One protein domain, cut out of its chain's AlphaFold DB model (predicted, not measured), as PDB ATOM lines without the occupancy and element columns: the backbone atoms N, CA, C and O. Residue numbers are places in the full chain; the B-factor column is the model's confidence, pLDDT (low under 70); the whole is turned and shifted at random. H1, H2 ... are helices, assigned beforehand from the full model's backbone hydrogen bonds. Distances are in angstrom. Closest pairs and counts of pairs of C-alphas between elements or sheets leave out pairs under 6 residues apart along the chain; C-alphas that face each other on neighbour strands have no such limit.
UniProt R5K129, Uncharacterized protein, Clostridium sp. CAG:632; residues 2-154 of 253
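What this domain is: This is residues 2 to 154 of the 253 residues of an uncharacterized protein of Clostridium sp. CAG:632 (UniProt R5K129). A slab of long helices: H5 and H6 follow each other end to end as one row, with H4 packed along this row on one side and the longest helix, H7, along it on another. H1 crosses H7 steeply, short H2 packs at the end where H7 begins, and the small H3 lies just before H4. The printed part has 153 residues with seven named helices, H1 to H7 in order, and no named strand; the class is all helix. It is only just compact, close to loose, with a radius of gyration of the C-alphas of 17.6 A, and spans 54 by 39 by 26 A.

How they stand to each other: H1, residues 2 to 25, touches H7, residues 122 to 153, with Gly 14 and Ser 134 the closest C-alphas at 4.1 A; H7 does so with residues 126 to 138 alone. They run opposite ways at a steep tilt of 56 degrees. H1 only just touches H2, residues 29 to 38, with 3 pairs of C-alphas within 8 A, the closest those of Phe 23 and Arg 32 at 6.7 A. H2 touches H7 at 83 degrees, about perpendicular, the closest C-alphas being those of Val 31 and Val 122 at 6.0 A. H3, residues 49 to 52, touches no helix. H4, residues 55 to 77, and H5, residues 81 to 98, form a helical hairpin at a shallow tilt of 8 degrees; their closest C-alphas, of Ser 64 and Phe 98, are 6.4 A apart. H6, residues 100 to 116, meets H5 only through their link. H6 and H7 form a second helical hairpin at 31 degrees, with the C-alphas of Thr 104 and Phe 137 closest at 5.7 A. H4, H5, H6 and H7 make a bundle, helices set side by side. H7 is the hub, touching H1, H2, H5 and H6. Each O i to N i+4 pair is within hydrogen-bond range in H1, H2 and H4; H5 has 12 of 14, H6 11 of 13 and H7 26 of 28, while H3 is too short for such a pair.

Where its parts are: H1 begins at C-alpha 2, (-14.390, 100.998, 21.326), and is 34.0 A long. H4 spans 32.9 A, H5 24.9 A and H6 23.5 A. H7 spans 45.3 A and ends at C-alpha 153, (-6.414, 84.466, 8.548). H5 has a kink of 32 degrees near residue 88, H6 one of 42 degrees near residue 110, and H7 one of 29 degrees near residue 147.

The domain as a whole: The two C-alphas farthest apart, of Arg 82 and Asn 119, are 56.0 A apart. The printed part has no cut and no long link. Its mean pLDDT is 84.3, and residues 2, 48 and 50 to 51 are under 70.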
ATOM      1  N   LYS A   2     -15.497 101.983  21.227       67.88
ATOM      2  CA  LYS A   2     -14.390 100.998  21.326       67.88
ATOM      3  C   LYS A   2     -13.207 101.251  20.375       67.88
ATOM      4  O   LYS A   2     -12.079 101.273  20.835       67.88
ATOM      5  N   LYS A   3     -13.469 101.532  19.092       71.31
ATOM      6  CA  LYS A   3     -12.413 101.780  18.093       71.31
ATOM      7  C   LYS A   3     -11.572 103.037  18.381       71.31
ATOM      8  O   LYS A   3     -10.355 102.975  18.339       71.31
ATOM      9  N   ARG A   4     -12.213 104.146  18.779       74.19
ATOM     10  CA  ARG A   4     -11.499 105.380  19.160       74.19
ATOM     11  C   ARG A   4     -10.658 105.199  20.425       74.19
ATOM     12  O   ARG A   4      -9.591 105.780  20.530       74.19
ATOM     13  N   VAL A   5     -11.135 104.402  21.383       79.56
ATOM     14  CA  VAL A   5     -10.372 104.093  22.604       79.56
ATOM     15  C   VAL A   5      -9.116 103.287  22.266       79.56
ATOM     16  O   VAL A   5      -8.061 103.549  22.828       79.56
ATOM     17  N   GLU A   6      -9.212 102.346  21.327       76.56
ATOM     18  CA  GLU A   6      -8.068 101.554  20.871       76.56
ATOM     19  C   GLU A   6      -7.017 102.404  20.138       76.56
ATOM     20  O   GLU A   6      -5.826 102.260  20.402       76.56
ATOM     21  N   GLU A   7      -7.448 103.318  19.265       77.19
ATOM     22  CA  GLU A   7      -6.564 104.258  18.558       77.19
ATOM     23  C   GLU A   7      -5.838 105.193  19.541       77.19
ATOM     24  O   GLU A   7      -4.617 105.325  19.489       77.19
ATOM     25  N   VAL A   8      -6.556 105.752  20.523       82.00
ATOM     26  CA  VAL A   8      -5.949 106.585  21.577       82.00
ATOM     27  C   VAL A   8      -4.958 105.786  22.427       82.00
ATOM     28  O   VAL A   8      -3.895 106.297  22.767       82.00
ATOM     29  N   LEU A   9      -5.264 104.526  22.749       82.19
ATOM     30  CA  LEU A   9      -4.355 103.668  23.509       82.19
ATOM     31  C   LEU A   9      -3.059 103.388  22.733       82.19
ATOM     32  O   LEU A   9      -1.983 103.427  23.322       82.19
ATOM     33  N   LYS A  10      -3.151 103.137  21.419       78.00
ATOM     34  CA  LYS A  10      -1.983 102.928  20.544       78.00
ATOM     35  C   LYS A  10      -1.119 104.183  20.450       78.00
ATOM     36  O   LYS A  10       0.098 104.070  20.545       78.00
ATOM     37  N   LEU A  11      -1.739 105.357  20.339       83.31
ATOM     38  CA  LEU A  11      -1.030 106.636  20.339       83.31
ATOM     39  C   LEU A  11      -0.310 106.880  21.675       83.31
ATOM     40  O   LEU A  11       0.873 107.199  21.696       83.31
ATOM     41  N   LEU A  12      -0.991 106.672  22.807       86.56
ATOM     42  CA  LEU A  12      -0.373 106.807  24.131       86.56
ATOM     43  C   LEU A  12       0.786 105.821  24.320       86.56
ATOM     44  O   LEU A  12       1.841 106.208  24.820       86.56
ATOM     45  N   LEU A  13       0.615 104.572  23.881       87.56
ATOM     46  CA  LEU A  13       1.683 103.573  23.879       87.56
ATOM     47  C   LEU A  13       2.867 104.043  23.021       87.56
ATOM     48  O   LEU A  13       4.005 103.971  23.472       87.56
ATOM     49  N   GLY A  14       2.601 104.562  21.821       86.69
ATOM     50  CA  GLY A  14       3.610 105.111  20.919       86.69
ATOM     51  C   GLY A  14       4.385 106.276  21.535       86.69
ATOM     52  O   GLY A  14       5.607 106.301  21.436       86.69
ATOM     53  N   ILE A  15       3.712 107.190  22.237       89.25
ATOM     54  CA  ILE A  15       4.354 108.311  22.944       89.25
ATOM     55  C   ILE A  15       5.253 107.800  24.075       89.25
ATOM     56  O   ILE A  15       6.401 108.225  24.180       89.25
ATOM     57  N   VAL A  16       4.762 106.873  24.905       89.94
ATOM     58  CA  VAL A  16       5.548 106.296  26.011       89.94
ATOM     59  C   VAL A  16       6.772 105.551  25.478       89.94
ATOM     60  O   VAL A  16       7.878 105.749  25.976       89.94
ATOM     61  N   LEU A  17       6.598 104.737  24.434       88.75
ATOM     62  CA  LEU A  17       7.698 104.045  23.762       88.75
ATOM     63  C   LEU A  17       8.679 105.031  23.123       88.75
ATOM     64  O   LEU A  17       9.884 104.833  23.228       88.75
ATOM     65  N   GLY A  18       8.179 106.111  22.522       87.50
ATOM     66  CA  GLY A  18       8.995 107.174  21.949       87.50
ATOM     67  C   GLY A  18       9.870 107.847  22.995       87.50
ATOM     68  O   GLY A  18      11.076 107.944  22.798       87.50
ATOM     69  N   LEU A  19       9.305 108.225  24.144       88.69
ATOM     70  CA  LEU A  19      10.073 108.783  25.262       88.69
ATOM     71  C   LEU A  19      11.147 107.811  25.761       88.69
ATOM     72  O   LEU A  19      12.288 108.222  25.967       88.69
ATOM     73  N   LEU A  20      10.810 106.524  25.902       87.25
ATOM     74  CA  LEU A  20      11.774 105.490  26.288       87.25
ATOM     75  C   LEU A  20      12.905 105.356  25.265       87.25
ATOM     76  O   LEU A  20      14.067 105.256  25.649       87.25
ATOM     77  N   VAL A  21      12.588 105.378  23.970       85.88
ATOM     78  CA  VAL A  21      13.582 105.279  22.897       85.88
ATOM     79  C   VAL A  21      14.478 106.511  22.855       85.88
ATOM     80  O   VAL A  21      15.695 106.361  22.813       85.88
ATOM     81  N   ILE A  22      13.914 107.715  22.930       85.88
ATOM     82  CA  ILE A  22      14.680 108.969  22.970       85.88
ATOM     83  C   ILE A  22      15.651 108.940  24.145       85.88
ATOM     84  O   ILE A  22      16.850 109.152  23.973       85.88
ATOM     85  N   PHE A  23      15.152 108.593  25.330       83.94
ATOM     86  CA  PHE A  23      15.979 108.479  26.519       83.94
ATOM     87  C   PHE A  23      17.125 107.474  26.338       83.94
ATOM     88  O   PHE A  23      18.279 107.763  26.667       83.94
ATOM     89  N   GLN A  24      16.811 106.302  25.789       83.19
ATOM     90  CA  GLN A  24      17.719 105.167  25.684       83.19
ATOM     91  C   GLN A  24      18.758 105.315  24.558       83.19
ATOM     92  O   GLN A  24      19.854 104.760  24.673       83.19
ATOM     93  N   PHE A  25      18.435 106.057  23.494       80.94
ATOM     94  CA  PHE A  25      19.212 106.089  22.251       80.94
ATOM     95  C   PHE A  25      19.697 107.477  21.811       80.94
ATOM     96  O   PHE A  25      20.567 107.530  20.949       80.94
ATOM     97  N   SER A  26      19.198 108.584  22.375       77.81
ATOM     98  CA  SER A  26      19.653 109.922  21.962       77.81
ATOM     99  C   SER A  26      21.133 110.141  22.298       77.81
ATOM    100  O   SER A  26      21.590 109.836  23.405       77.81
ATOM    101  N   GLU A  27      21.896 110.671  21.348       75.00
ATOM    102  CA  GLU A  27      23.304 111.036  21.566       75.00
ATOM    103  C   GLU A  27      23.474 112.481  22.065       75.00
ATOM    104  O   GLU A  27      24.568 112.863  22.489       75.00
ATOM    105  N   ASP A  28      22.396 113.272  22.067       77.19
ATOM    106  CA  ASP A  28      22.405 114.661  22.522       77.19
ATOM    107  C   ASP A  28      22.618 114.731  24.046       77.19
ATOM    108  O   ASP A  28      21.881 114.136  24.841       77.19
ATOM    109  N   ARG A  29      23.652 115.474  24.462       77.94
ATOM    110  CA  ARG A  29      24.003 115.655  25.876       77.94
ATOM    111  C   ARG A  29      22.937 116.427  26.641       77.94
ATOM    112  O   ARG A  29      22.744 116.114  27.812       77.94
ATOM    113  N   ASP A  30      22.261 117.378  26.002       80.44
ATOM    114  CA  ASP A  30      21.242 118.211  26.645       80.44
ATOM    115  C   ASP A  30      19.954 117.415  26.865       80.44
ATOM    116  O   ASP A  30      19.319 117.492  27.913       80.44
ATOM    117  N   VAL A  31      19.588 116.572  25.894       80.50
ATOM    118  CA  VAL A  31      18.473 115.630  26.057       80.50
ATOM    119  C   VAL A  31      18.806 114.619  27.150       80.50
ATOM    120  O   VAL A  31      17.967 114.328  28.001       80.50
ATOM    121  N   ARG A  32      20.036 114.096  27.173       79.62
ATOM    122  CA  ARG A  32      20.442 113.121  28.188       79.62
ATOM    123  C   ARG A  32      20.468 113.722  29.594       79.62
ATOM    124  O   ARG A  32      19.984 113.076  30.520       79.62
ATOM    125  N   SER A  33      20.987 114.940  29.747       81.25
ATOM    126  CA  SER A  33      21.029 115.629  31.037       81.25
ATOM    127  C   SER A  33      19.628 115.932  31.564       81.25
ATOM    128  O   SER A  33      19.388 115.723  32.749       81.25
ATOM    129  N   PHE A  34      18.684 116.307  30.694       82.62
ATOM    130  CA  PHE A  34      17.280 116.489  31.066       82.62
ATOM    131  C   PHE A  34      16.686 115.221  31.708       82.62
ATOM    132  O   PHE A  34      16.080 115.269  32.776       82.62
ATOM    133  N   PHE A  35      16.908 114.044  31.118       82.19
ATOM    134  CA  PHE A  35      16.396 112.803  31.709       82.19
ATOM    135  C   PHE A  35      17.154 112.361  32.973       82.19
ATOM    136  O   PHE A  35      16.529 111.878  33.918       82.19
ATOM    137  N   GLU A  36      18.480 112.510  33.004       82.31
ATOM    138  CA  GLU A  36      19.317 112.050  34.121       82.31
ATOM    139  C   GLU A  36      19.202 112.956  35.356       82.31
ATOM    140  O   GLU A  36      19.108 112.449  36.474       82.31
ATOM    141  N   PHE A  37      19.189 114.279  35.169       81.50
ATOM    142  CA  PHE A  37      19.238 115.254  36.261       81.50
ATOM    143  C   PHE A  37      17.871 115.842  36.613       81.50
ATOM    144  O   PHE A  37      17.568 115.937  37.802       81.50
ATOM    145  N   ASP A  38      17.028 116.181  35.630       80.56
ATOM    146  CA  ASP A  38      15.722 116.794  35.923       80.56
ATOM    147  C   ASP A  38      14.655 115.743  36.257       80.56
ATOM    148  O   ASP A  38      13.794 115.974  37.107       80.56
ATOM    149  N   LEU A  39      14.715 114.567  35.618       79.38
ATOM    150  CA  LEU A  39      13.765 113.467  35.841       79.38
ATOM    151  C   LEU A  39      14.318 112.331  36.719       79.38
ATOM    152  O   LEU A  39      13.545 111.480  37.162       79.38
ATOM    153  N   GLY A  40      15.628 112.303  36.989       77.88
ATOM    154  CA  GLY A  40      16.260 111.290  37.842       77.88
ATOM    155  C   GLY A  40      16.265 109.872  37.254       77.88
ATOM    156  O   GLY A  40      16.326 108.898  38.005       77.88
ATOM    157  N   ILE A  41      16.164 109.727  35.929       79.50
ATOM    158  CA  ILE A  41      16.079 108.429  35.246       79.50
ATOM    159  C   ILE A  41      17.458 108.064  34.684       79.50
ATOM    160  O   ILE A  41      18.032 108.806  33.894       79.50
ATOM    161  N   GLN A  42      17.983 106.893  35.060       77.06
ATOM    162  CA  GLN A  42      19.269 106.381  34.565       77.06
ATOM    163  C   GLN A  42      19.091 105.350  33.449       77.06
ATOM    164  O   GLN A  42      18.143 104.561  33.453       77.06
ATOM    165  N   ARG A  43      19.999 105.368  32.462       77.94
ATOM    166  CA  ARG A  43      19.955 104.428  31.336       77.94
ATOM    167  C   ARG A  43      20.173 103.009  31.829       77.94
ATOM    168  O   ARG A  43      21.108 102.735  32.573       77.94
ATOM    169  N   THR A  44      19.341 102.098  31.347       71.50
ATOM    170  CA  THR A  44      19.441 100.675  31.683       71.50
ATOM    171  C   THR A  44      20.477  99.955  30.826       71.50
ATOM    172  O   THR A  44      21.050  98.960  31.261       71.50
ATOM    173  N   TRP A  45      20.743 100.462  29.621       71.75
ATOM    174  CA  TRP A  45      21.714  99.898  28.686       71.75
ATOM    175  C   TRP A  45      22.518 101.016  28.014       71.75
ATOM    176  O   TRP A  45      21.991 102.097  27.759       71.75
ATOM    177  N   GLN A  46      23.788 100.783  27.693       72.31
ATOM    178  CA  GLN A  46      24.588 101.713  26.890       72.31
ATOM    179  C   GLN A  46      24.912 101.059  25.552       72.31
ATOM    180  O   GLN A  46      25.450  99.955  25.497       72.31
ATOM    181  N   TRP A  47      24.518 101.723  24.471       71.31
ATOM    182  CA  TRP A  47      24.775 101.267  23.112       71.31
ATOM    183  C   TRP A  47      26.037 101.956  22.604       71.31
ATOM    184  O   TRP A  47      26.108 103.184  22.596       71.31
ATOM    185  N   ASP A  48      27.037 101.171  22.211       68.62
ATOM    186  CA  ASP A  48      28.280 101.704  21.657       68.62
ATOM    187  C   ASP A  48      28.143 101.937  20.146       68.62
ATOM    188  O   ASP A  48      28.497 101.086  19.323       68.62
ATOM    189  N   PHE A  49      27.596 103.100  19.794       70.00
ATOM    190  CA  PHE A  49      27.517 103.572  18.410       70.00
ATOM    191  C   PHE A  49      28.841 104.164  17.910       70.00
ATOM    192  O   PHE A  49      29.077 104.191  16.704       70.00
ATOM    193  N   ALA A  50      29.727 104.592  18.813       64.56
ATOM    194  CA  ALA A  50      31.000 105.214  18.458       64.56
ATOM    195  C   ALA A  50      32.007 104.191  17.908       64.56
ATOM    196  O   ALA A  50      32.707 104.481  16.939       64.56
ATOM    197  N   GLY A  51      32.065 102.994  18.501       67.50
ATOM    198  CA  GLY A  51      32.951 101.913  18.061       67.50
ATOM    199  C   GLY A  51      32.364 101.048  16.944       67.50
ATOM    200  O   GLY A  51      33.071 100.689  16.003       67.50
ATOM    201  N   ASN A  52      31.069 100.724  17.022       70.94
ATOM    202  CA  ASN A  52      30.433  99.732  16.143       70.94
ATOM    203  C   ASN A  52      29.433 100.330  15.137       70.94
ATOM    204  O   ASN A  52      28.800  99.587  14.378       70.94
ATOM    205  N   GLY A  53      29.260 101.656  15.118       80.19
ATOM    206  CA  GLY A  53      28.253 102.320  14.289       80.19
ATOM    207  C   GLY A  53      26.844 101.780  14.548       80.19
ATOM    208  O   GLY A  53      26.520 101.305  15.634       80.19
ATOM    209  N   TYR A  54      25.999 101.776  13.516       84.12
ATOM    210  CA  TYR A  54      24.620 101.269  13.598       84.12
ATOM    211  C   TYR A  54      24.499  99.735  13.472       84.12
ATOM    212  O   TYR A  54      23.386  99.210  13.393       84.12
ATOM    213  N   ILE A  55      25.615  98.992  13.455       84.50
ATOM    214  CA  ILE A  55      25.623  97.527  13.291       84.50
ATOM    215  C   ILE A  55      24.831  96.812  14.402       84.50
ATOM    216  O   ILE A  55      24.006  95.958  14.064       84.50
ATOM    217  N   PRO A  56      24.982  97.148  15.702       84.31
ATOM    218  CA  PRO A  56      24.226  96.484  16.767       84.31
ATOM    219  C   PRO A  56      22.710  96.662  16.619       84.31
ATOM    220  O   PRO A  56      21.943  95.736  16.879       84.31
ATOM    221  N   LEU A  57      22.277  97.834  16.145       84.81
ATOM    222  CA  LEU A  57      20.870  98.150  15.904       84.81
ATOM    223  C   LEU A  57      20.310  97.340  14.728       84.81
ATOM    224  O   LEU A  57      19.203  96.808  14.802       84.81
ATOM    225  N   LEU A  58      21.098  97.188  13.662       87.69
ATOM    226  CA  LEU A  58      20.734  96.370  12.509       87.69
ATOM    227  C   LEU A  58      20.619  94.886  12.885       87.69
ATOM    228  O   LEU A  58      19.644  94.234  12.514       87.69
ATOM    229  N   ILE A  59      21.562  94.363  13.677       89.31
ATOM    230  CA  ILE A  59      21.488  92.997  14.219       89.31
ATOM    231  C   ILE A  59      20.233  92.839  15.081       89.31
ATOM    232  O   ILE A  59      19.507  91.861  14.918       89.31
ATOM    233  N   TYR A  60      19.930  93.810  15.944       88.25
ATOM    234  CA  TYR A  60      18.733  93.787  16.783       88.25
ATOM    235  C   TYR A  60      17.442  93.683  15.953       88.25
ATOM    236  O   TYR A  60      16.595  92.828  16.237       88.25
ATOM    237  N   VAL A  61      17.308  94.472  14.881       92.38
ATOM    238  CA  VAL A  61      16.149  94.411  13.970       92.38
ATOM    239  C   VAL A  61      16.083  93.071  13.232       92.38
ATOM    240  O   VAL A  61      15.009  92.472  13.154       92.38
ATOM    241  N   LEU A  62      17.211  92.555  12.736       93.19
ATOM    242  CA  LEU A  62      17.258  91.259  12.048       93.19
ATOM    243  C   LEU A  62      16.891  90.097  12.977       93.19
ATOM    244  O   LEU A  62      16.067  89.257  12.613       93.19
ATOM    245  N   CYS A  63      17.447  90.061  14.188       93.31
ATOM    246  CA  CYS A  63      17.101  89.065  15.200       93.31
ATOM    247  C   CYS A  63      15.615  89.140  15.564       93.31
ATOM    248  O   CYS A  63      14.958  88.103  15.662       93.31
ATOM    249  N   SER A  64      15.069  90.352  15.690       93.31
ATOM    250  CA  SER A  64      13.643  90.568  15.945       93.31
ATOM    251  C   SER A  64      12.782  90.029  14.801       93.31
ATOM    252  O   SER A  64      11.830  89.287  15.037       93.31
ATOM    253  N   MET A  65      13.155  90.307  13.548       92.56
ATOM    254  CA  MET A  65      12.459  89.799  12.365       92.56
ATOM    255  C   MET A  65      12.472  88.268  12.298       92.56
ATOM    256  O   MET A  65      11.420  87.649  12.132       92.56
ATOM    257  N   VAL A  66      13.641  87.643  12.461       94.50
ATOM    258  CA  VAL A  66      13.778  86.178  12.437       94.50
ATOM    259  C   VAL A  66      12.993  85.540  13.584       94.50
ATOM    260  O   VAL A  66      12.235  84.597  13.356       94.50
ATOM    261  N   GLY A  67      13.108  86.083  14.799       92.44
ATOM    262  CA  GLY A  67      12.385  85.589  15.972       92.44
ATOM    263  C   GLY A  67      10.871  85.655  15.787       92.44
ATOM    264  O   GLY A  67      10.173  84.664  16.014       92.44
ATOM    265  N   VAL A  68      10.361  86.784  15.287       94.00
ATOM    266  CA  VAL A  68       8.931  86.959  15.014       94.00
ATOM    267  C   VAL A  68       8.439  85.969  13.960       94.00
ATOM    268  O   VAL A  68       7.384  85.360  14.149       94.00
ATOM    269  N   LEU A  69       9.198  85.752  12.883       91.25
ATOM    270  CA  LEU A  69       8.841  84.787  11.839       91.25
ATOM    271  C   LEU A  69       8.787  83.351  12.374       91.25
ATOM    272  O   LEU A  69       7.817  82.644  12.098       91.25
ATOM    273  N   ILE A  70       9.781  82.936  13.165       93.00
ATOM    274  CA  ILE A  70       9.837  81.592  13.758       93.00
ATOM    275  C   ILE A  70       8.653  81.372  14.701       93.00
ATOM    276  O   ILE A  70       7.929  80.387  14.562       93.00
ATOM    277  N   ILE A  71       8.411  82.303  15.628       92.56
ATOM    278  CA  ILE A  71       7.324  82.188  16.608       92.56
ATOM    279  C   ILE A  71       5.966  82.173  15.901       92.56
ATOM    280  O   ILE A  71       5.126  81.316  16.183       92.56
ATOM    281  N   THR A  72       5.774  83.061  14.923       91.12
ATOM    282  CA  THR A  72       4.550  83.112  14.114       91.12
ATOM    283  C   THR A  72       4.329  81.801  13.365       91.12
ATOM    284  O   THR A  72       3.211  81.283  13.355       91.12
ATOM    285  N   TYR A  73       5.380  81.237  12.767       88.81
ATOM    286  CA  TYR A  73       5.312  79.958  12.066       88.81
ATOM    287  C   TYR A  73       4.922  78.812  13.006       88.81
ATOM    288  O   TYR A  73       4.002  78.056  12.690       88.81
ATOM    289  N   ILE A  74       5.565  78.719  14.175       89.06
ATOM    290  CA  ILE A  74       5.279  77.686  15.178       89.06
ATOM    291  C   ILE A  74       3.824  77.794  15.638       89.06
ATOM    292  O   ILE A  74       3.064  76.842  15.471       89.06
ATOM    293  N   ILE A  75       3.405  78.954  16.151       89.38
ATOM    294  CA  ILE A  75       2.046  79.152  16.682       89.38
ATOM    295  C   ILE A  75       0.995  78.867  15.605       89.38
ATOM    296  O   ILE A  75       0.007  78.174  15.861       89.38
ATOM    297  N   ARG A  76       1.217  79.352  14.377       85.25
ATOM    298  CA  ARG A  76       0.305  79.099  13.260       85.25
ATOM    299  C   ARG A  76       0.202  77.610  12.942       85.25
ATOM    300  O   ARG A  76      -0.895  77.129  12.696       85.25
ATOM    301  N   ASN A  77       1.306  76.868  12.965       83.44
ATOM    302  CA  ASN A  77       1.296  75.448  12.619       83.44
ATOM    303  C   ASN A  77       0.438  74.593  13.571       83.44
ATOM    304  O   ASN A  77      -0.132  73.591  13.132       83.44
ATOM    305  N   PHE A  78       0.332  75.007  14.837       82.94
ATOM    306  CA  PHE A  78      -0.465  74.351  15.880       82.94
ATOM    307  C   PHE A  78      -1.884  74.918  16.034       82.94
ATOM    308  O   PHE A  78      -2.639  74.452  16.884       82.94
ATOM    309  N   THR A  79      -2.262  75.919  15.240       84.69
ATOM    310  CA  THR A  79      -3.581  76.545  15.342       84.69
ATOM    311  C   THR A  79      -4.597  75.837  14.454       84.69
ATOM    312  O   THR A  79      -4.385  75.690  13.254       84.69
ATOM    313  N   ASN A  80      -5.736  75.464  15.040       81.75
ATOM    314  CA  ASN A  80      -6.874  74.901  14.310       81.75
ATOM    315  C   ASN A  80      -7.710  75.991  13.641       81.75
ATOM    316  O   ASN A  80      -7.751  77.141  14.098       81.75
ATOM    317  N   THR A  81      -8.481  75.603  12.630       82.06
ATOM    318  CA  THR A  81      -9.352  76.497  11.862       82.06
ATOM    319  C   THR A  81     -10.335  77.258  12.756       82.06
ATOM    320  O   THR A  81     -10.525  78.463  12.581       82.06
ATOM    321  N   ARG A  82     -10.874  76.624  13.806       81.19
ATOM    322  CA  ARG A  82     -11.788  77.274  14.765       81.19
ATOM    323  C   ARG A  82     -11.165  78.457  15.516       81.19
ATOM    324  O   ARG A  82     -11.856  79.424  15.837       81.19
ATOM    325  N   ASN A  83      -9.864  78.392  15.790       84.88
ATOM    326  CA  ASN A  83      -9.139  79.409  16.553       84.88
ATOM    327  C   ASN A  83      -8.342  80.372  15.666       84.88
ATOM    328  O   ASN A  83      -7.801  81.348  16.183       84.88
ATOM    329  N   ILE A  84      -8.323  80.170  14.344       85.81
ATOM    330  CA  ILE A  84      -7.439  80.901  13.429       85.81
ATOM    331  C   ILE A  84      -7.609  82.421  13.509       85.81
ATOM    332  O   ILE A  84      -6.620  83.145  13.547       85.81
ATOM    333  N   LYS A  85      -8.846  82.918  13.641       86.12
ATOM    334  CA  LYS A  85      -9.125  84.359  13.772       86.12
ATOM    335  C   LYS A  85      -8.600  84.935  15.088       86.12
ATOM    336  O   LYS A  85      -8.051  86.035  15.096       86.12
ATOM    337  N   LYS A  86      -8.745  84.193  16.193       85.94
ATOM    338  CA  LYS A  86      -8.243  84.605  17.514       85.94
ATOM    339  C   LYS A  86      -6.716  84.613  17.526       85.94
ATOM    340  O   LYS A  86      -6.119  85.611  17.919       85.94
ATOM    341  N   THR A  87      -6.096  83.543  17.029       87.88
ATOM    342  CA  THR A  87      -4.638  83.441  16.926       87.88
ATOM    343  C   THR A  87      -4.067  84.506  15.993       87.88
ATOM    344  O   THR A  87      -3.076  85.134  16.343       87.88
ATOM    345  N   ALA A  88      -4.691  84.766  14.840       87.44
ATOM    346  CA  ALA A  88      -4.254  85.817  13.921       87.44
ATOM    347  C   ALA A  88      -4.280  87.205  14.580       87.44
ATOM    348  O   ALA A  88      -3.348  87.979  14.389       87.44
ATOM    349  N   GLY A  89      -5.302  87.501  15.393       86.56
ATOM    350  CA  GLY A  89      -5.361  88.738  16.177       86.56
ATOM    351  C   GLY A  89      -4.216  88.849  17.185       86.56
ATOM    352  O   GLY A  89      -3.526  89.865  17.220       86.56
ATOM    353  N   PHE A  90      -3.960  87.785  17.952       88.44
ATOM    354  CA  PHE A  90      -2.838  87.738  18.895       88.44
ATOM    355  C   PHE A  90      -1.478  87.893  18.195       88.44
ATOM    356  O   PHE A  90      -0.658  88.709  18.606       88.44
ATOM    357  N   LEU A  91      -1.256  87.150  17.107       90.19
ATOM    358  CA  LEU A  91      -0.025  87.212  16.318       90.19
ATOM    359  C   LEU A  91       0.185  88.589  15.686       90.19
ATOM    360  O   LEU A  91       1.321  89.038  15.602       90.19
ATOM    361  N   ASN A  92      -0.883  89.282  15.288       89.62
ATOM    362  CA  ASN A  92      -0.777  90.645  14.778       89.62
ATOM    363  C   ASN A  92      -0.245  91.610  15.849       89.62
ATOM    364  O   ASN A  92       0.712  92.333  15.591       89.62
ATOM    365  N   VAL A  93      -0.797  91.568  17.067       88.31
ATOM    366  CA  VAL A  93      -0.299  92.378  18.197       88.31
ATOM    367  C   VAL A  93       1.152  92.017  18.528       88.31
ATOM    368  O   VAL A  93       1.982  92.898  18.740       88.31
ATOM    369  N   PHE A  94       1.481  90.724  18.516       91.25
ATOM    370  CA  PHE A  94       2.845  90.248  18.731       91.25
ATOM    371  C   PHE A  94       3.826  90.809  17.688       91.25
ATOM    372  O   PHE A  94       4.856  91.365  18.060       91.25
ATOM    373  N   ILE A  95       3.494  90.746  16.394       91.25
ATOM    374  CA  ILE A  95       4.311  91.333  15.319       91.25
ATOM    375  C   ILE A  95       4.455  92.848  15.522       91.25
ATOM    376  O   ILE A  95       5.562  93.373  15.438       91.25
ATOM    377  N   GLN A  96       3.368  93.558  15.833       89.25
ATOM    378  CA  GLN A  96       3.398  95.009  16.042       89.25
ATOM    379  C   GLN A  96       4.353  95.423  17.169       89.25
ATOM    380  O   GLN A  96       5.097  96.384  17.009       89.25
ATOM    381  N   ILE A  97       4.396  94.681  18.276       89.00
ATOM    382  CA  ILE A  97       5.298  94.989  19.395       89.00
ATOM    383  C   ILE A  97       6.734  94.568  19.064       89.00
ATOM    384  O   ILE A  97       7.648  95.386  19.111       89.00
ATOM    385  N   PHE A  98       6.940  93.301  18.701       90.38
ATOM    386  CA  PHE A  98       8.281  92.720  18.594       90.38
ATOM    387  C   PHE A  98       8.997  93.031  17.282       90.38
ATOM    388  O   PHE A  98      10.208  92.864  17.216       90.38
ATOM    389  N   LEU A  99       8.292  93.493  16.249       92.25
ATOM    390  CA  LEU A  99       8.898  93.993  15.012       92.25
ATOM    391  C   LEU A  99       8.714  95.506  14.863       92.25
ATOM    392  O   LEU A  99       9.641  96.189  14.433       92.25
ATOM    393  N   GLY A 100       7.555  96.047  15.247       90.31
ATOM    394  CA  GLY A 100       7.282  97.479  15.122       90.31
ATOM    395  C   GLY A 100       8.154  98.341  16.015       90.31
ATOM    396  O   GLY A 100       8.690  99.331  15.521       90.31
ATOM    397  N   VAL A 101       8.385  97.955  17.274       90.56
ATOM    398  CA  VAL A 101       9.265  98.731  18.164       90.56
ATOM    399  C   VAL A 101      10.702  98.771  17.627       90.56
ATOM    400  O   VAL A 101      11.191  99.876  17.399       90.56
ATOM    401  N   PRO A 102      11.373  97.640  17.313       90.94
ATOM    402  CA  PRO A 102      12.730  97.672  16.759       90.94
ATOM    403  C   PRO A 102      12.867  98.485  15.471       90.94
ATOM    404  O   PRO A 102      13.801  99.275  15.340       90.94
ATOM    405  N   VAL A 103      11.936  98.319  14.525       91.75
ATOM    406  CA  VAL A 103      11.982  99.032  13.240       91.75
ATOM    407  C   VAL A 103      11.760 100.531  13.442       91.75
ATOM    408  O   VAL A 103      12.500 101.334  12.879       91.75
ATOM    409  N   THR A 104      10.799 100.924  14.284       91.56
ATOM    410  CA  THR A 104      10.554 102.345  14.591       91.56
ATOM    411  C   THR A 104      11.755 102.964  15.297       91.56
ATOM    412  O   THR A 104      12.172 104.063  14.944       91.56
ATOM    413  N   THR A 105      12.365 102.248  16.244       89.25
ATOM    414  CA  THR A 105      13.594 102.680  16.923       89.25
ATOM    415  C   THR A 105      14.732 102.891  15.933       89.25
ATOM    416  O   THR A 105      15.404 103.915  15.998       89.25
ATOM    417  N   MET A 106      14.913 101.986  14.969       89.62
ATOM    418  CA  MET A 106      15.918 102.155  13.918       89.62
ATOM    419  C   MET A 106      15.665 103.403  13.069       89.62
ATOM    420  O   MET A 106      16.590 104.177  12.834       89.62
ATOM    421  N   LEU A 107      14.419 103.627  12.644       88.62
ATOM    422  CA  LEU A 107      14.050 104.819  11.880       88.62
ATOM    423  C   LEU A 107      14.259 106.105  12.686       88.62
ATOM    424  O   LEU A 107      14.773 107.080  12.142       88.62
ATOM    425  N   TYR A 108      13.904 106.098  13.974       87.94
ATOM    426  CA  TYR A 108      14.111 107.236  14.865       87.94
ATOM    427  C   TYR A 108      15.595 107.564  15.015       87.94
ATOM    428  O   TYR A 108      15.984 108.701  14.789       87.94
ATOM    429  N   VAL A 109      16.435 106.575  15.328       85.88
ATOM    430  CA  VAL A 109      17.881 106.777  15.523       85.88
ATOM    431  C   VAL A 109      18.545 107.337  14.260       85.88
ATOM    432  O   VAL A 109      19.387 108.223  14.348       85.88
ATOM    433  N   LEU A 110      18.126 106.887  13.074       84.00
ATOM    434  CA  LEU A 110      18.612 107.440  11.805       84.00
ATOM    435  C   LEU A 110      18.112 108.873  11.540       84.00
ATOM    436  O   LEU A 110      18.777 109.641  10.842       84.00
ATOM    437  N   ALA A 111      16.944 109.235  12.074       83.56
ATOM    438  CA  ALA A 111      16.357 110.567  11.950       83.56
ATOM    439  C   ALA A 111      16.848 111.553  13.030       83.56
ATOM    440  O   ALA A 111      16.825 112.760  12.788       83.56
ATOM    441  N   ASP A 112      17.324 111.069  14.181       81.62
ATOM    442  CA  ASP A 112      17.739 111.871  15.344       81.62
ATOM    443  C   ASP A 112      18.735 112.995  14.984       81.62
ATOM    444  O   ASP A 112      18.473 114.144  15.352       81.62
ATOM    445  N   PRO A 113      19.778 112.775  14.151       81.50
ATOM    446  CA  PRO A 113      20.702 113.846  13.756       81.50
ATOM    447  C   PRO A 113      20.033 115.008  13.006       81.50
ATOM    448  O   PRO A 113      20.527 116.135  13.013       81.50
ATOM    449  N   TRP A 114      18.918 114.749  12.320       81.00
ATOM    450  CA  TRP A 114      18.152 115.781  11.618       81.00
ATOM    451  C   TRP A 114      17.268 116.568  12.579       81.00
ATOM    452  O   TRP A 114      17.138 117.781  12.424       81.00
ATOM    453  N   ILE A 115      16.711 115.899  13.591       77.56
ATOM    454  CA  ILE A 115      15.909 116.524  14.650       77.56
ATOM    455  C   ILE A 115      16.795 117.436  15.508       77.56
ATOM    456  O   ILE A 115      16.405 118.560  15.820       77.56
ATOM    457  N   GLN A 116      18.021 117.006  15.811       74.00
ATOM    458  CA  GLN A 116      18.989 117.787  16.586       74.00
ATOM    459  C   GLN A 116      19.417 119.093  15.896       74.00
ATOM    460  O   GLN A 116      19.718 120.073  16.575       74.00
ATOM    461  N   LYS A 117      19.406 119.153  14.555       79.56
ATOM    462  CA  LYS A 117      19.708 120.387  13.801       79.56
ATOM    463  C   LYS A 117      18.657 121.481  13.979       79.56
ATOM    464  O   LYS A 117      18.898 122.624  13.588       79.56
ATOM    465  N   ILE A 118      17.489 121.152  14.525       77.44
ATOM    466  CA  ILE A 118      16.428 122.120  14.766       77.44
ATOM    467  C   ILE A 118      16.748 122.852  16.076       77.44
ATOM    468  O   ILE A 118      16.779 122.246  17.145       77.44
ATOM    469  N   ASN A 119      17.001 124.159  15.985       74.56
ATOM    470  CA  ASN A 119      17.399 124.998  17.117       74.56
ATOM    471  C   ASN A 119      16.187 125.337  18.009       74.56
ATOM    472  O   ASN A 119      15.646 126.442  17.961       74.56
ATOM    473  N   LEU A 120      15.705 124.340  18.747       80.06
ATOM    474  CA  LEU A 120      14.561 124.406  19.656       80.06
ATOM    475  C   LEU A 120      14.994 124.036  21.075       80.06
ATOM    476  O   LEU A 120      15.997 123.351  21.271       80.06
ATOM    477  N   ASP A 121      14.191 124.455  22.052       86.19
ATOM    478  CA  ASP A 121      14.378 124.079  23.452       86.19
ATOM    479  C   ASP A 121      14.365 122.549  23.647       86.19
ATOM    480  O   ASP A 121      13.686 121.815  22.918       86.19
ATOM    481  N   VAL A 122      15.112 122.066  24.642       83.31
ATOM    482  CA  VAL A 122      15.323 120.633  24.913       83.31
ATOM    483  C   VAL A 122      13.993 119.918  25.132       83.31
ATOM    484  O   VAL A 122      13.735 118.894  24.496       83.31
ATOM    485  N   LEU A 123      13.112 120.497  25.955       83.31
ATOM    486  CA  LEU A 123      11.792 119.938  26.239       83.31
ATOM    487  C   LEU A 123      10.964 119.798  24.955       83.31
ATOM    488  O   LEU A 123      10.338 118.768  24.706       83.31
ATOM    489  N   PHE A 124      10.998 120.826  24.107       85.19
ATOM    490  CA  PHE A 124      10.230 120.851  22.869       85.19
ATOM    491  C   PHE A 124      10.751 119.825  21.851       85.19
ATOM    492  O   PHE A 124       9.951 119.159  21.189       85.19
ATOM    493  N   ARG A 125      12.074 119.624  21.775       83.31
ATOM    494  CA  ARG A 125      12.694 118.573  20.946       83.31
ATOM    495  C   ARG A 125      12.291 117.172  21.403       83.31
ATOM    496  O   ARG A 125      11.910 116.360  20.562       83.31
ATOM    497  N   VAL A 126      12.288 116.907  22.713       85.00
ATOM    498  CA  VAL A 126      11.840 115.619  23.276       85.00
ATOM    499  C   VAL A 126      10.367 115.356  22.950       85.00
ATOM    500  O   VAL A 126      10.022 114.269  22.484       85.00
ATOM    501  N   CYS A 127       9.495 116.355  23.125       86.12
ATOM    502  CA  CYS A 127       8.075 116.221  22.796       86.12
ATOM    503  C   CYS A 127       7.845 115.953  21.302       86.12
ATOM    504  O   CYS A 127       7.095 115.040  20.955       86.12
ATOM    505  N   ILE A 128       8.504 116.707  20.414       85.75
ATOM    506  CA  ILE A 128       8.407 116.489  18.964       85.75
ATOM    507  C   ILE A 128       8.922 115.099  18.592       85.75
ATOM    508  O   ILE A 128       8.251 114.389  17.844       85.75
ATOM    509  N   GLY A 129      10.070 114.685  19.133       85.38
ATOM    510  CA  GLY A 129      10.634 113.359  18.892       85.38
ATOM    511  C   GLY A 129       9.658 112.244  19.273       85.38
ATOM    512  O   GLY A 129       9.452 111.316  18.491       85.38
ATOM    513  N   ALA A 130       8.992 112.365  20.426       88.75
ATOM    514  CA  ALA A 130       8.031 111.367  20.894       88.75
ATOM    515  C   ALA A 130       6.778 111.310  20.006       88.75
ATOM    516  O   ALA A 130       6.270 110.226  19.717       88.75
ATOM    517  N   ILE A 131       6.310 112.466  19.519       88.25
ATOM    518  CA  ILE A 131       5.195 112.544  18.566       88.25
ATOM    519  C   ILE A 131       5.584 111.900  17.231       88.25
ATOM    520  O   ILE A 131       4.834 111.068  16.722       88.25
ATOM    521  N   ILE A 132       6.757 112.233  16.680       88.25
ATOM    522  CA  ILE A 132       7.257 111.641  15.429       88.25
ATOM    523  C   ILE A 132       7.363 110.123  15.575       88.25
ATOM    524  O   ILE A 132       6.856 109.393  14.724       88.25
ATOM    525  N   TYR A 133       7.960 109.644  16.671       90.81
ATOM    526  CA  TYR A 133       8.060 108.215  16.957       90.81
ATOM    527  C   TYR A 133       6.679 107.555  16.983       90.81
ATOM    528  O   TYR A 133       6.468 106.548  16.309       90.81
ATOM    529  N   SER A 134       5.721 108.141  17.709       90.69
ATOM    530  CA  SER A 134       4.360 107.610  17.808       90.69
ATOM    531  C   SER A 134       3.673 107.515  16.445       90.69
ATOM    532  O   SER A 134       3.038 106.504  16.152       90.69
ATOM    533  N   VAL A 135       3.815 108.537  15.596       90.56
ATOM    534  CA  VAL A 135       3.211 108.563  14.255       90.56
ATOM    535  C   VAL A 135       3.841 107.501  13.350       90.56
ATOM    536  O   VAL A 135       3.124 106.777  12.656       90.56
ATOM    537  N   VAL A 136       5.169 107.354  13.371       91.44
ATOM    538  CA  VAL A 136       5.869 106.315  12.593       91.44
ATOM    539  C   VAL A 136       5.482 104.916  13.072       91.44
ATOM    540  O   VAL A 136       5.195 104.048  12.246       91.44
ATOM    541  N   PHE A 137       5.417 104.708  14.389       91.38
ATOM    542  CA  PHE A 137       4.985 103.445  14.981       91.38
ATOM    543  C   PHE A 137       3.562 103.080  14.544       91.38
ATOM    544  O   PHE A 137       3.322 101.963  14.087       91.38
ATOM    545  N   GLU A 138       2.627 104.029  14.601       90.25
ATOM    546  CA  GLU A 138       1.240 103.807  14.191       90.25
ATOM    547  C   GLU A 138       1.125 103.469  12.696       90.25
ATOM    548  O   GLU A 138       0.437 102.511  12.329       90.25
ATOM    549  N   MET A 139       1.861 104.176  11.830       90.31
ATOM    550  CA  MET A 139       1.924 103.855  10.399       90.31
ATOM    551  C   MET A 139       2.445 102.432  10.152       90.31
ATOM    552  O   MET A 139       1.888 101.706   9.323       90.31
ATOM    553  N   LEU A 140       3.472 102.002  10.891       90.12
ATOM    554  CA  LEU A 140       3.990 100.634  10.809       90.12
ATOM    555  C   LEU A 140       2.982  99.604  11.329       90.12
ATOM    556  O   LEU A 140       2.827  98.547  10.715       90.12
ATOM    557  N   CYS A 141       2.247  99.903  12.402       88.81
ATOM    558  CA  CYS A 141       1.189  99.026  12.900       88.81
ATOM    559  C   CYS A 141       0.095  98.791  11.852       88.81
ATOM    560  O   CYS A 141      -0.303  97.640  11.650       88.81
ATOM    561  N   LEU A 142      -0.348  99.851  11.164       88.25
ATOM    562  CA  LEU A 142      -1.324  99.764  10.071       88.25
ATOM    563  C   LEU A 142      -0.776  98.963   8.884       88.25
ATOM    564  O   LEU A 142      -1.481  98.134   8.303       88.25
ATOM    565  N   PHE A 143       0.498  99.174   8.541       89.69
ATOM    566  CA  PHE A 143       1.164  98.410   7.493       89.69
ATOM    567  C   PHE A 143       1.225  96.915   7.830       89.69
ATOM    568  O   PHE A 143       0.861  96.087   6.994       89.69
ATOM    569  N   PHE A 144       1.629  96.552   9.051       88.00
ATOM    570  CA  PHE A 144       1.702  95.154   9.473       88.00
ATOM    571  C   PHE A 144       0.339  94.486   9.550       88.00
ATOM    572  O   PHE A 144       0.222  93.328   9.151       88.00
ATOM    573  N   GLU A 145      -0.689  95.212   9.986       86.06
ATOM    574  CA  GLU A 145      -2.053  94.704   9.964       86.06
ATOM    575  C   GLU A 145      -2.447  94.331   8.531       86.06
ATOM    576  O   GLU A 145      -2.791  93.181   8.266       86.06
ATOM    577  N   LYS A 146      -2.262  95.231   7.562       85.69
ATOM    578  CA  LYS A 146      -2.578  94.933   6.158       85.69
ATOM    579  C   LYS A 146      -1.710  93.811   5.569       85.69
ATOM    580  O   LYS A 146      -2.210  92.955   4.846       85.69
ATOM    581  N   ALA A 147      -0.413  93.795   5.869       84.81
ATOM    582  CA  ALA A 147       0.533  92.855   5.267       84.81
ATOM    583  C   ALA A 147       0.439  91.431   5.843       84.81
ATOM    584  O   ALA A 147       0.564  90.447   5.106       84.81
ATOM    585  N   PHE A 148       0.242  91.299   7.159       83.44
ATOM    586  CA  PHE A 148       0.305  90.012   7.854       83.44
ATOM    587  C   PHE A 148      -1.062  89.480   8.265       83.44
ATOM    588  O   PHE A 148      -1.287  88.279   8.112       83.44
ATOM    589  N   TYR A 149      -1.981  90.320   8.748       82.44
ATOM    590  CA  TYR A 149      -3.254  89.848   9.304       82.44
ATOM    591  C   TYR A 149      -4.077  89.070   8.270       82.44
ATOM    592  O   TYR A 149      -4.501  87.944   8.538       82.44
ATOM    593  N   GLU A 150      -4.198  89.596   7.047       78.06
ATOM    594  CA  GLU A 150      -4.894  88.918   5.944       78.06
ATOM    595  C   GLU A 150      -4.262  87.555   5.622       78.06
ATOM    596  O   GLU A 150      -4.946  86.555   5.397       78.06
ATOM    597  N   LYS A 151      -2.927  87.478   5.648       81.44
ATOM    598  CA  LYS A 151      -2.199  86.234   5.380       81.44
ATOM    599  C   LYS A 151      -2.323  85.236   6.529       81.44
ATOM    600  O   LYS A 151      -2.279  84.028   6.274       81.44
ATOM    601  N   LEU A 152      -2.446  85.705   7.768       81.81
ATOM    602  CA  LEU A 152      -2.613  84.882   8.968       81.81
ATOM    603  C   LEU A 152      -4.015  84.277   9.065       81.81
ATOM    604  O   LEU A 152      -4.141  83.153   9.539       81.81
ATOM    605  N   GLN A 153      -5.037  84.968   8.560       81.12
ATOM    606  CA  GLN A 153      -6.414  84.466   8.548       81.12
ATOM    607  C   GLN A 153      -6.661  83.332   7.547       81.12
ATOM    608  O   GLN A 153      -7.648  82.611   7.687       81.12
ATOM    609  N   LYS A 154      -5.788  83.151   6.547       81.75
ATOM    610  CA  LYS A 154      -5.953  82.083   5.553       81.75
ATOM    611  C   LYS A 154      -5.945  80.705   6.222       81.75
ATOM    612  O   LYS A 154      -4.940  80.329   6.838       81.75
TER     613      LYS A 154